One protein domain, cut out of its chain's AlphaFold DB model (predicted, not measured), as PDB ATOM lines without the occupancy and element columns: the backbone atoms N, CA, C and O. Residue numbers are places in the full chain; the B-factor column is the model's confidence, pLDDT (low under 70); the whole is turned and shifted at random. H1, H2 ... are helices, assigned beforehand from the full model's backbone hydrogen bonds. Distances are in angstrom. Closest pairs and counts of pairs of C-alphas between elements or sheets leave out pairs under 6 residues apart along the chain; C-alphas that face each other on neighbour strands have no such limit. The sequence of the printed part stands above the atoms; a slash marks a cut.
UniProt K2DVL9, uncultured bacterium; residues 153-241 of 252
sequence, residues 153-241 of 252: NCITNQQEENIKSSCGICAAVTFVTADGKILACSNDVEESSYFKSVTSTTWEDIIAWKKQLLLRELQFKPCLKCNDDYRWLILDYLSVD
ATOM      1  N   ASN A 153      68.055 121.622 132.307       77.31
ATOM      2  CA  ASN A 153      66.963 120.865 132.937       77.31
ATOM      3  C   ASN A 153      67.411 119.609 133.707       77.31
ATOM      4  O   ASN A 153      66.569 118.878 134.223       77.31
ATOM      5  N   CYS A 154      68.716 119.328 133.788       76.94
ATOM      6  CA  CYS A 154      69.241 118.165 134.506       76.94
ATOM      7  C   CYS A 154      70.445 118.545 135.371       76.94
ATOM      8  O   CYS A 154      71.390 119.170 134.897       76.94
ATOM      9  N   ILE A 155      70.456 118.134 136.638       71.81
ATOM     10  CA  ILE A 155      71.634 118.330 137.487       71.81
ATOM     11  C   ILE A 155      72.695 117.313 137.069       71.81
ATOM     12  O   ILE A 155      72.441 116.109 137.037       71.81
ATOM     13  N   THR A 156      73.891 117.799 136.761       75.44
ATOM     14  CA  THR A 156      75.041 116.967 136.405       75.44
ATOM     15  C   THR A 156      76.269 117.458 137.147       75.44
ATOM     16  O   THR A 156      76.430 118.660 137.326       75.44
ATOM     17  N   ASN A 157      77.181 116.551 137.488       68.81
ATOM     18  CA  ASN A 157      78.449 116.906 138.138       68.81
ATOM     19  C   ASN A 157      79.485 117.510 137.167       68.81
ATOM     20  O   ASN A 157      80.638 117.707 137.542       68.81
ATOM     21  N   GLN A 158      79.109 117.746 135.910       65.88
ATOM     22  CA  GLN A 158      79.977 118.330 134.895       65.88
ATOM     23  C   GLN A 158      79.908 119.857 134.961       65.88
ATOM     24  O   GLN A 158      78.817 120.426 134.996       65.88
ATOM     25  N   GLN A 159      81.075 120.508 134.958       62.34
ATOM     26  CA  GLN A 159      81.160 121.963 134.852       62.34
ATOM     27  C   GLN A 159      80.613 122.426 133.498       62.34
ATOM     28  O   GLN A 159      80.803 121.760 132.479       62.34
ATOM     29  N   GLU A 160      79.937 123.574 133.490       59.00
ATOM     30  CA  GLU A 160      79.602 124.275 132.253       59.00
ATOM     31  C   GLU A 160      80.919 124.707 131.592       59.00
ATOM     32  O   GLU A 160      81.632 125.577 132.094       59.00
ATOM     33  N   GLU A 161      81.301 124.053 130.495       56.75
ATOM     34  CA  GLU A 161      82.442 124.503 129.700       56.75
ATOM     35  C   GLU A 161      82.095 125.853 129.070       56.75
ATOM     36  O   GLU A 161      80.984 126.025 128.592       56.75
ATOM     37  N   ASN A 162      83.018 126.819 129.046       52.66
ATOM     38  CA  ASN A 162      82.795 128.117 128.399       52.66
ATOM     39  C   ASN A 162      82.441 127.931 126.908       52.66
ATOM     40  O   ASN A 162      83.310 127.691 126.068       52.66
ATOM     41  N   ILE A 163      81.153 128.044 126.584       60.88
ATOM     42  CA  ILE A 163      80.583 127.693 125.280       60.88
ATOM     43  C   ILE A 163      80.762 128.877 124.331       60.88
ATOM     44  O   ILE A 163      79.965 129.810 124.330       60.88
ATOM     45  N   LYS A 164      81.797 128.847 123.492       56.31
ATOM     46  CA  LYS A 164      81.983 129.810 122.391       56.31
ATOM     47  C   LYS A 164      82.273 129.090 121.081       56.31
ATOM     48  O   LYS A 164      83.326 129.269 120.483       56.31
ATOM     49  N   SER A 165      81.355 128.221 120.673       68.31
ATOM     50  CA  SER A 165      81.458 127.543 119.383       68.31
ATOM     51  C   SER A 165      80.115 126.955 118.951       68.31
ATOM     52  O   SER A 165      79.258 126.602 119.768       68.31
ATOM     53  N   SER A 166      79.931 126.863 117.631       78.06
ATOM     54  CA  SER A 166      78.791 126.204 116.977       78.06
ATOM     55  C   SER A 166      78.519 124.793 117.520       78.06
ATOM     56  O   SER A 166      79.407 124.112 118.016       78.06
ATOM     57  N   CYS A 167      77.275 124.330 117.414       85.75
ATOM     58  CA  CYS A 167      76.848 123.033 117.936       85.75
ATOM     59  C   CYS A 167      76.870 121.950 116.844       85.75
ATOM     60  O   CYS A 167      76.075 122.022 115.908       85.75
ATOM     61  N   GLY A 168      77.699 120.910 116.985       86.25
ATOM     62  CA  GLY A 168      77.721 119.779 116.046       86.25
ATOM     63  C   GLY A 168      76.414 118.994 115.999       86.25
ATOM     64  O   GLY A 168      76.010 118.538 114.935       86.25
ATOM     65  N   ILE A 169      75.679 118.921 117.112       88.62
ATOM     66  CA  ILE A 169      74.339 118.310 117.126       88.62
ATOM     67  C   ILE A 169      73.386 119.111 116.244       88.62
ATOM     68  O   ILE A 169      72.658 118.521 115.453       88.62
ATOM     69  N   CYS A 170      73.422 120.445 116.338       89.31
ATOM     70  CA  CYS A 170      72.632 121.299 115.458       89.31
ATOM     71  C   CYS A 170      73.051 121.090 114.000       89.31
ATOM     72  O   CYS A 170      72.188 120.980 113.145       89.31
ATOM     73  N   ALA A 171      74.345 120.947 113.699       87.69
ATOM     74  CA  ALA A 171      74.799 120.654 112.340       87.69
ATOM     75  C   ALA A 171      74.226 119.327 111.805       87.69
ATOM     76  O   ALA A 171      73.628 119.300 110.727       87.69
ATOM     77  N   ALA A 172      74.345 118.251 112.583       87.94
ATOM     78  CA  ALA A 172      74.006 116.897 112.153       87.94
ATOM     79  C   ALA A 172      72.507 116.571 112.201       87.94
ATOM     80  O   ALA A 172      72.032 115.768 111.404       87.94
ATOM     81  N   VAL A 173      71.748 117.179 113.114       91.12
ATOM     82  CA  VAL A 173      70.354 116.807 113.385       91.12
ATOM     83  C   VAL A 173      69.433 117.987 113.114       91.12
ATOM     84  O   VAL A 173      69.724 119.121 113.485       91.12
ATOM     85  N   THR A 174      68.318 117.734 112.436       94.44
ATOM     86  CA  THR A 174      67.219 118.697 112.295       94.44
ATOM     87  C   THR A 174      66.103 118.264 113.231       94.44
ATOM     88  O   THR A 174      65.586 117.157 113.093       94.44
ATOM     89  N   PHE A 175      65.744 119.114 114.192       95.06
ATOM     90  CA  PHE A 175      64.676 118.807 115.133       95.06
ATOM     91  C   PHE A 175      63.347 119.384 114.650       95.06
ATOM     92  O   PHE A 175      63.250 120.577 114.357       95.06
ATOM     93  N   VAL A 176      62.330 118.523 114.596       96.69
ATOM     94  CA  VAL A 176      60.953 118.895 114.274       96.69
ATOM     95  C   VAL A 176      60.063 118.506 115.448       96.69
ATOM     96  O   VAL A 176      60.040 117.344 115.859       96.69
ATOM     97  N   THR A 177      59.342 119.474 116.002       96.19
ATOM     98  CA  THR A 177      58.427 119.260 117.126       96.19
ATOM     99  C   THR A 177      57.189 118.467 116.697       96.19
ATOM    100  O   THR A 177      56.883 118.300 115.514       96.19
ATOM    101  N   ALA A 178      56.422 117.984 117.676       95.06
ATOM    102  CA  ALA A 178      55.210 117.210 117.420       95.06
ATOM    103  C   ALA A 178      54.117 117.988 116.657       95.06
ATOM    104  O   ALA A 178      53.292 117.349 116.001       95.06
ATOM    105  N   ASP A 179      54.114 119.317 116.749       95.62
ATOM    106  CA  ASP A 179      53.233 120.255 116.046       95.62
ATOM    107  C   ASP A 179      53.869 120.851 114.773       95.62
ATOM    108  O   ASP A 179      53.261 121.691 114.116       95.62
ATOM    109  N   GLY A 180      55.052 120.373 114.368       96.69
ATOM    110  CA  GLY A 180      55.648 120.693 113.070       96.69
ATOM    111  C   GLY A 180      56.506 121.958 113.040       96.69
ATOM    112  O   GLY A 180      56.781 122.475 111.962       96.69
ATOM    113  N   LYS A 181      56.954 122.468 114.185       97.56
ATOM    114  CA  LYS A 181      57.924 123.566 114.258       97.56
ATOM    115  C   LYS A 181      59.346 123.041 114.123       97.56
ATOM    116  O   LYS A 181      59.662 121.944 114.581       97.56
ATOM    117  N   ILE A 182      60.216 123.849 113.533       97.38
ATOM    118  CA  ILE A 182      61.638 123.544 113.380       97.38
ATOM    119  C   ILE A 182      62.429 124.368 114.387       97.38
ATOM    120  O   ILE A 182      62.369 125.599 114.358       97.38
ATOM    121  N   LEU A 183      63.164 123.679 115.262       95.44
ATOM    122  CA  LEU A 183      64.012 124.284 116.292       95.44
ATOM    123  C   LEU A 183      65.466 123.840 116.112       95.44
ATOM    124  O   LEU A 183      65.757 122.805 115.507       95.44
ATOM    125  N   ALA A 184      66.399 124.597 116.689       91.88
ATOM    126  CA  ALA A 184      67.823 124.274 116.615       91.88
ATOM    127  C   ALA A 184      68.217 123.124 117.561       91.88
ATOM    128  O   ALA A 184      69.280 122.524 117.396       91.88
ATOM    129  N   CYS A 185      67.386 122.834 118.568       90.75
ATOM    130  CA  CYS A 185      67.656 121.848 119.609       90.75
ATOM    131  C   CYS A 185      66.361 121.214 120.134       90.75
ATOM    132  O   CYS A 185      65.365 121.904 120.336       90.75
ATOM    133  N   SER A 186      66.403 119.917 120.450       89.44
ATOM    134  CA  SER A 186      65.288 119.184 121.073       89.44
ATOM    135  C   SER A 186      64.958 119.626 122.499       89.44
ATOM    136  O   SER A 186      63.879 119.335 123.003       89.44
ATOM    137  N   ASN A 187      65.902 120.288 123.168       88.69
ATOM    138  CA  ASN A 187      65.778 120.730 124.556       88.69
ATOM    139  C   ASN A 187      65.417 122.219 124.671       88.69
ATOM    140  O   ASN A 187      65.485 122.792 125.756       88.69
ATOM    141  N   ASP A 188      65.043 122.849 123.557       89.50
ATOM    142  CA  ASP A 188      64.546 124.219 123.521       89.50
ATOM    143  C   ASP A 188      63.044 124.279 123.807       89.50
ATOM    144  O   ASP A 188      62.233 124.547 122.928       89.50
ATOM    145  N   VAL A 189      62.678 123.992 125.060       87.06
ATOM    146  CA  VAL A 189      61.277 123.945 125.520       87.06
ATOM    147  C   VAL A 189      60.571 125.294 125.367       87.06
ATOM    148  O   VAL A 189      59.368 125.338 125.143       87.06
ATOM    149  N   GLU A 190      61.318 126.393 125.472       89.38
ATOM    150  CA  GLU A 190      60.798 127.754 125.300       89.38
ATOM    151  C   GLU A 190      60.755 128.201 123.833       89.38
ATOM    152  O   GLU A 190      60.380 129.336 123.557       89.38
ATOM    153  N   GLU A 191      61.164 127.334 122.900       92.56
ATOM    154  CA  GLU A 191      61.175 127.605 121.459       92.56
ATOM    155  C   GLU A 191      61.968 128.873 121.074       92.56
ATOM    156  O   GLU A 191      61.703 129.515 120.058       92.56
ATOM    157  N   SER A 192      62.990 129.229 121.860       92.38
ATOM    158  CA  SER A 192      63.828 130.418 121.642       92.38
ATOM    159  C   SER A 192      64.614 130.399 120.321       92.38
ATOM    160  O   SER A 192      65.084 131.434 119.853       92.38
ATOM    161  N   SER A 193      64.757 129.219 119.722       93.19
ATOM    162  CA  SER A 193      65.415 128.942 118.446       93.19
ATOM    163  C   SER A 193      64.444 128.634 117.308       93.19
ATOM    164  O   SER A 193      64.863 128.089 116.284       93.19
ATOM    165  N   TYR A 194      63.157 128.944 117.480       96.25
ATOM    166  CA  TYR A 194      62.147 128.721 116.454       96.25
ATOM    167  C   TYR A 194      62.525 129.374 115.122       96.25
ATOM    168  O   TYR A 194      62.811 130.569 115.051       96.25
ATOM    169  N   PHE A 195      62.500 128.570 114.057       96.50
ATOM    170  CA  PHE A 195      62.747 129.026 112.694       96.50
ATOM    171  C   PHE A 195      61.451 129.230 111.912       96.50
ATOM    172  O   PHE A 195      61.049 130.357 111.628       96.50
ATOM    173  N   LYS A 196      60.816 128.122 111.529       97.19
ATOM    174  CA  LYS A 196      59.611 128.063 110.700       97.19
ATOM    175  C   LYS A 196      58.811 126.805 111.032       97.19
ATOM    176  O   LYS A 196      59.323 125.868 111.648       97.19
ATOM    177  N   SER A 197      57.566 126.777 110.571       97.44
ATOM    178  CA  SER A 197      56.746 125.568 110.518       97.44
ATOM    179  C   SER A 197      57.031 124.777 109.241       97.44
ATOM    180  O   SER A 197      57.314 125.353 108.189       97.44
ATOM    181  N   VAL A 198      56.860 123.457 109.303       97.25
ATOM    182  CA  VAL A 198      56.890 122.549 108.141       97.25
ATOM    183  C   VAL A 198      55.825 122.882 107.092       97.25
ATOM    184  O   VAL A 198      55.914 122.416 105.962       97.25
ATOM    185  N   THR A 199      54.825 123.699 107.434       96.38
ATOM    186  CA  THR A 199      53.813 124.194 106.489       96.38
ATOM    187  C   THR A 199      54.335 125.273 105.538       96.38
ATOM    188  O   THR A 199      53.699 125.527 104.520       96.38
ATOM    189  N   SER A 200      55.452 125.934 105.859       96.25
ATOM    190  CA  SER A 200      55.928 127.136 105.157       96.25
ATOM    191  C   SER A 200      57.439 127.140 104.890       96.25
ATOM    192  O   SER A 200      58.061 128.200 104.775       96.25
ATOM    193  N   THR A 201      58.045 125.955 104.795       97.25
ATOM    194  CA  THR A 201      59.491 125.779 104.591       97.25
ATOM    195  C   THR A 201      59.789 124.601 103.667       97.25
ATOM    196  O   THR A 201      58.975 123.688 103.531       97.25
ATOM    197  N   THR A 202      60.981 124.599 103.075       97.25
ATOM    198  CA  THR A 202      61.552 123.451 102.352       97.25
ATOM    199  C   THR A 202      62.773 122.897 103.088       97.25
ATOM    200  O   THR A 202      63.211 123.469 104.091       97.25
ATOM    201  N   TRP A 203      63.341 121.787 102.602       96.75
ATOM    202  CA  TRP A 203      64.600 121.266 103.139       96.75
ATOM    203  C   TRP A 203      65.764 122.234 102.916       96.75
ATOM    204  O   TRP A 203      66.583 122.445 103.808       96.75
ATOM    205  N   GLU A 204      65.812 122.874 101.750       96.88
ATOM    206  CA  GLU A 204      66.847 123.832 101.364       96.88
ATOM    207  C   GLU A 204      66.849 125.043 102.302       96.88
ATOM    208  O   GLU A 204      67.915 125.441 102.780       96.88
ATOM    209  N   ASP A 205      65.664 125.564 102.635       97.56
ATOM    210  CA  ASP A 205      65.484 126.632 103.623       97.56
ATOM    211  C   ASP A 205      66.061 126.237 104.989       97.56
ATOM    212  O   ASP A 205      66.787 127.014 105.615       97.56
ATOM    213  N   ILE A 206      65.772 125.013 105.445       97.12
ATOM    214  CA  ILE A 206      66.261 124.495 106.728       97.12
ATOM    215  C   ILE A 206      67.787 124.416 106.716       97.12
ATOM    216  O   ILE A 206      68.440 124.864 107.656       97.12
ATOM    217  N   ILE A 207      68.379 123.870 105.652       95.50
ATOM    218  CA  ILE A 207      69.835 123.761 105.528       95.50
ATOM    219  C   ILE A 207      70.490 125.144 105.466       95.50
ATOM    220  O   ILE A 207      71.512 125.360 106.124       95.50
ATOM    221  N   ALA A 208      69.914 126.092 104.725       96.25
ATOM    222  CA  ALA A 208      70.414 127.463 104.653       96.25
ATOM    223  C   ALA A 208      70.390 128.144 106.029       96.25
ATOM    224  O   ALA A 208      71.392 128.731 106.448       96.25
ATOM    225  N   TRP A 209      69.291 128.000 106.770       95.81
ATOM    226  CA  TRP A 209      69.173 128.511 108.133       95.81
ATOM    227  C   TRP A 209      70.204 127.887 109.076       95.81
ATOM    228  O   TRP A 209      70.953 128.611 109.736       95.81
ATOM    229  N   LYS A 210      70.335 126.555 109.082       93.75
ATOM    230  CA  LYS A 210      71.329 125.851 109.909       93.75
ATOM    231  C   LYS A 210      72.755 126.303 109.594       93.75
ATOM    232  O   LYS A 210      73.533 126.539 110.515       93.75
ATOM    233  N   LYS A 211      73.102 126.498 108.316       91.50
ATOM    234  CA  LYS A 211      74.406 127.056 107.919       91.50
ATOM    235  C   LYS A 211      74.634 128.438 108.530       91.50
ATOM    236  O   LYS A 211      75.710 128.680 109.067       91.50
ATOM    237  N   GLN A 212      73.634 129.322 108.511       92.12
ATOM    238  CA  GLN A 212      73.751 130.639 109.144       92.12
ATOM    239  C   GLN A 212      73.949 130.547 110.661       92.12
ATOM    240  O   GLN A 212      74.797 131.268 111.188       92.12
ATOM    241  N   LEU A 213      73.232 129.649 111.351       90.50
ATOM    242  CA  LEU A 213      73.437 129.413 112.786       90.50
ATOM    243  C   LEU A 213      74.882 129.015 113.091       90.50
ATOM    244  O   LEU A 213      75.479 129.523 114.037       90.50
ATOM    245  N   LEU A 214      75.443 128.113 112.282       86.94
ATOM    246  CA  LEU A 214      76.800 127.613 112.475       86.94
ATOM    247  C   LEU A 214      77.851 128.681 112.167       86.94
ATOM    248  O   LEU A 214      78.764 128.843 112.972       86.94
ATOM    249  N   LEU A 215      77.712 129.408 111.052       86.69
ATOM    250  CA  LEU A 215      78.663 130.437 110.610       86.69
ATOM    251  C   LEU A 215      78.705 131.650 111.543       86.69
ATOM    252  O   LEU A 215      79.762 132.237 111.742       86.69
ATOM    253  N   ARG A 216      77.557 132.034 112.104       86.62
ATOM    254  CA  ARG A 216      77.446 133.153 113.052       86.62
ATOM    255  C   ARG A 216      77.598 132.719 114.509       86.62
ATOM    256  O   ARG A 216      77.435 133.544 115.397       86.62
ATOM    257  N   GLU A 217      77.848 131.428 114.736       85.38
ATOM    258  CA  GLU A 217      77.941 130.798 116.057       85.38
ATOM    259  C   GLU A 217      76.777 131.174 116.988       85.38
ATOM    260  O   GLU A 217      76.961 131.409 118.183       85.38
ATOM    261  N   LEU A 218      75.563 131.243 116.431       84.94
ATOM    262  CA  LEU A 218      74.385 131.683 117.169       84.94
ATOM    263  C   LEU A 218      74.056 130.703 118.293       84.94
ATOM    264  O   LEU A 218      74.033 129.481 118.111       84.94
ATOM    265  N   GLN A 219      73.772 131.271 119.459       86.75
ATOM    266  CA  GLN A 219      73.388 130.545 120.656       86.75
ATOM    267  C   GLN A 219      71.998 130.972 121.096       86.75
ATOM    268  O   GLN A 219      71.610 132.131 120.979       86.75
ATOM    269  N   PHE A 220      71.272 130.008 121.642       89.50
ATOM    270  CA  PHE A 220      69.929 130.192 122.170       89.50
ATOM    271  C   PHE A 220      69.924 129.938 123.674       89.50
ATOM    272  O   PHE A 220      70.901 129.424 124.223       89.50
ATOM    273  N   LYS A 221      68.816 130.242 124.355       87.94
ATOM    274  CA  LYS A 221      68.717 130.096 125.815       87.94
ATOM    275  C   LYS A 221      69.161 128.708 126.324       87.94
ATOM    276  O   LYS A 221      69.939 128.665 127.279       87.94
ATOM    277  N   PRO A 222      68.800 127.579 125.675       87.75
ATOM    278  CA  PRO A 222      69.267 126.259 126.099       87.75
ATOM    279  C   PRO A 222      70.770 126.040 125.901       87.75
ATOM    280  O   PRO A 222      71.372 125.214 126.586       87.75
ATOM    281  N   CYS A 223      71.391 126.741 124.948       87.25
ATOM    282  CA  CYS A 223      72.817 126.605 124.681       87.25
ATOM    283  C   CYS A 223      73.647 127.044 125.880       87.25
ATOM    284  O   CYS A 223      74.634 126.379 126.151       87.25
ATOM    285  N   LEU A 224      73.221 128.089 126.596       84.81
ATOM    286  CA  LEU A 224      73.956 128.692 127.714       84.81
ATOM    287  C   LEU A 224      74.098 127.773 128.934       84.81
ATOM    288  O   LEU A 224      74.946 128.019 129.776       84.81
ATOM    289  N   LYS A 225      73.272 126.725 129.023       84.81
ATOM    290  CA  LYS A 225      73.254 125.759 130.134       84.81
ATOM    291  C   LYS A 225      73.554 124.330 129.666       84.81
ATOM    292  O   LYS A 225      73.091 123.361 130.266       84.81
ATOM    293  N   CYS A 226      74.206 124.184 128.511       86.00
ATOM    294  CA  CYS A 226      74.446 122.895 127.869       86.00
ATOM    295  C   CYS A 226      75.895 122.437 128.074       86.00
ATOM    296  O   CYS A 226      76.806 123.096 127.586       86.00
ATOM    297  N   ASN A 227      76.113 121.277 128.690       85.31
ATOM    298  CA  ASN A 227      77.446 120.679 128.874       85.31
ATOM    299  C   ASN A 227      77.617 119.355 128.109       85.31
ATOM    300  O   ASN A 227      78.455 118.522 128.437       85.31
ATOM    301  N   ASP A 228      76.807 119.156 127.072       86.12
ATOM    302  CA  ASP A 228      76.888 117.976 126.231       86.12
ATOM    303  C   ASP A 228      78.113 117.988 125.306       86.12
ATOM    304  O   ASP A 228      78.114 118.650 124.264       86.12
ATOM    305  N   ASP A 229      79.112 117.186 125.661       77.88
ATOM    306  CA  ASP A 229      80.356 116.970 124.916       77.88
ATOM    307  C   ASP A 229      80.157 116.425 123.490       77.88
ATOM    308  O   ASP A 229      80.973 116.682 122.601       77.88
ATOM    309  N   TYR A 230      79.037 115.751 123.217       79.12
ATOM    310  CA  TYR A 230      78.731 115.196 121.898       79.12
ATOM    311  C   TYR A 230      78.595 116.276 120.820       79.12
ATOM    312  O   TYR A 230      78.776 116.017 119.629       79.12
ATOM    313  N   ARG A 231      78.320 117.520 121.228       77.69
ATOM    314  CA  ARG A 231      78.290 118.665 120.314       77.69
ATOM    315  C   ARG A 231      79.645 118.942 119.664       77.69
ATOM    316  O   ARG A 231      79.656 119.476 118.559       77.69
ATOM    317  N   TRP A 232      80.742 118.608 120.343       73.94
ATOM    318  CA  TRP A 232      82.106 118.808 119.858       73.94
ATOM    319  C   TRP A 232      82.549 117.626 119.014       73.94
ATOM    320  O   TRP A 232      83.040 117.819 117.907       73.94
ATOM    321  N   LEU A 233      82.228 116.415 119.472       72.25
ATOM    322  CA  LEU A 233      82.591 115.186 118.774       72.25
ATOM    323  C   LEU A 233      82.118 115.171 117.331       72.25
ATOM    324  O   LEU A 233      82.887 114.851 116.433       72.25
ATOM    325  N   ILE A 234      80.868 115.563 117.087       74.06
ATOM    326  CA  ILE A 234      80.338 115.592 115.723       74.06
ATOM    327  C   ILE A 234      81.098 116.610 114.856       74.06
ATOM    328  O   ILE A 234      81.363 116.325 113.693       74.06
ATOM    329  N   LEU A 235      81.480 117.776 115.387       69.25
ATOM    330  CA  LEU A 235      82.247 118.752 114.602       69.25
ATOM    331  C   LEU A 235      83.631 118.218 114.226       69.25
ATOM    332  O   LEU A 235      84.032 118.368 113.071       69.25
ATOM    333  N   ASP A 236      84.298 117.547 115.166       65.69
ATOM    334  CA  ASP A 236      85.596 116.914 114.934       65.69
ATOM    335  C   ASP A 236      85.486 115.802 113.876       65.69
ATOM    336  O   ASP A 236      86.263 115.777 112.920       65.69
ATOM    337  N   TYR A 237      84.470 114.932 113.974       59.94
ATOM    338  CA  TYR A 237      84.194 113.893 112.969       59.94
ATOM    339  C   TYR A 237      83.897 114.468 111.580       59.94
ATOM    340  O   TYR A 237      84.301 113.892 110.572       59.94
ATOM    341  N   LEU A 238      83.206 115.607 111.511       60.06
ATOM    342  CA  LEU A 238      82.885 116.283 110.252       60.06
ATOM    343  C   LEU A 238      84.064 117.084 109.677       60.06
ATOM    344  O   LEU A 238      83.895 117.730 108.644       60.06
ATOM    345  N   SER A 239      85.246 117.049 110.310       56.06
ATOM    346  CA  SER A 239      86.430 117.823 109.901       56.06
ATOM    347  C   SER A 239      86.151 119.326 109.775       56.06
ATOM    348  O   SER A 239      86.772 120.023 108.971       56.06
ATOM    349  N   VAL A 240      85.196 119.842 110.558       52.78
ATOM    350  CA  VAL A 240      84.914 121.278 110.617       52.78
ATOM    351  C   VAL A 240      85.985 121.898 111.505       52.78
ATOM    352  O   VAL A 240      85.860 121.913 112.728       52.78
ATOM    353  N   ASP A 241      87.067 122.347 110.872       42.66
ATOM    354  CA  ASP A 241      88.249 122.871 111.550       42.66
ATOM    355  C   ASP A 241      87.892 124.080 112.427       42.66
ATOM    356  O   ASP A 241      87.362 125.094 111.965       42.66
TER     357      ASP A 241
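AT A GLANCE: This is residues 153 to 241 of the 252 residues of a protein of uncultured bacterium (UniProt K2DVL9). There is little regular structure here: a mostly looped chain in which the small helix H1 sits between the longest helix, H2, and H4, while H3 touches no helix. The long link from H1 to H2 loops out and folds back, with a short antiparallel pairing of residues 175 to 176 with 182 to 183. The printed part has 89 residues with four named helices, H1 to H4 in chain order, and no named strand; the class is all helix, with 31 residues in named elements. It is compact, radius of gyration of the C-alphas 13.3 A, spanning 40 by 30 by 18 A.

HOW THE PARTS SIT: Look first at H1, residues 168 to 172; it touches H2, residues 203 to 215, through residues 210 to 214 alone, closest at the C-alphas of Ala 171 and Lys 210, 6.7 A. H1 also touches H4, residues 230 to 237, closest at the C-alphas of Gly 168 and Arg 231, 4.4 A. H3, residues 221 to 225, is apart from H1, H2 and H4. Every O i to N i+4 pair is within hydrogen-bond range in H1 and H2, against 3 of 4 in H4 and 0 of 1 in H3, where 2 of 2 O i to N i+3 pairs are.

IN THESE COORDINATES: Find C-alpha 168 at (77.721, 119.779, 116.046), where H1 begins; H2 runs 18.4 A, H3 7.6 A, and H4 10.5 A to C-alpha 237 at (84.194, 113.893, 112.969).

THE WHOLE: The C-alphas of Asn 157 and Ser 200, the two farthest apart, are 41.2 A apart. The printed part has no cut; the link H1 to H2 is long, and pLDDT is under 70 in residues 157 to 165 and 235 to 241.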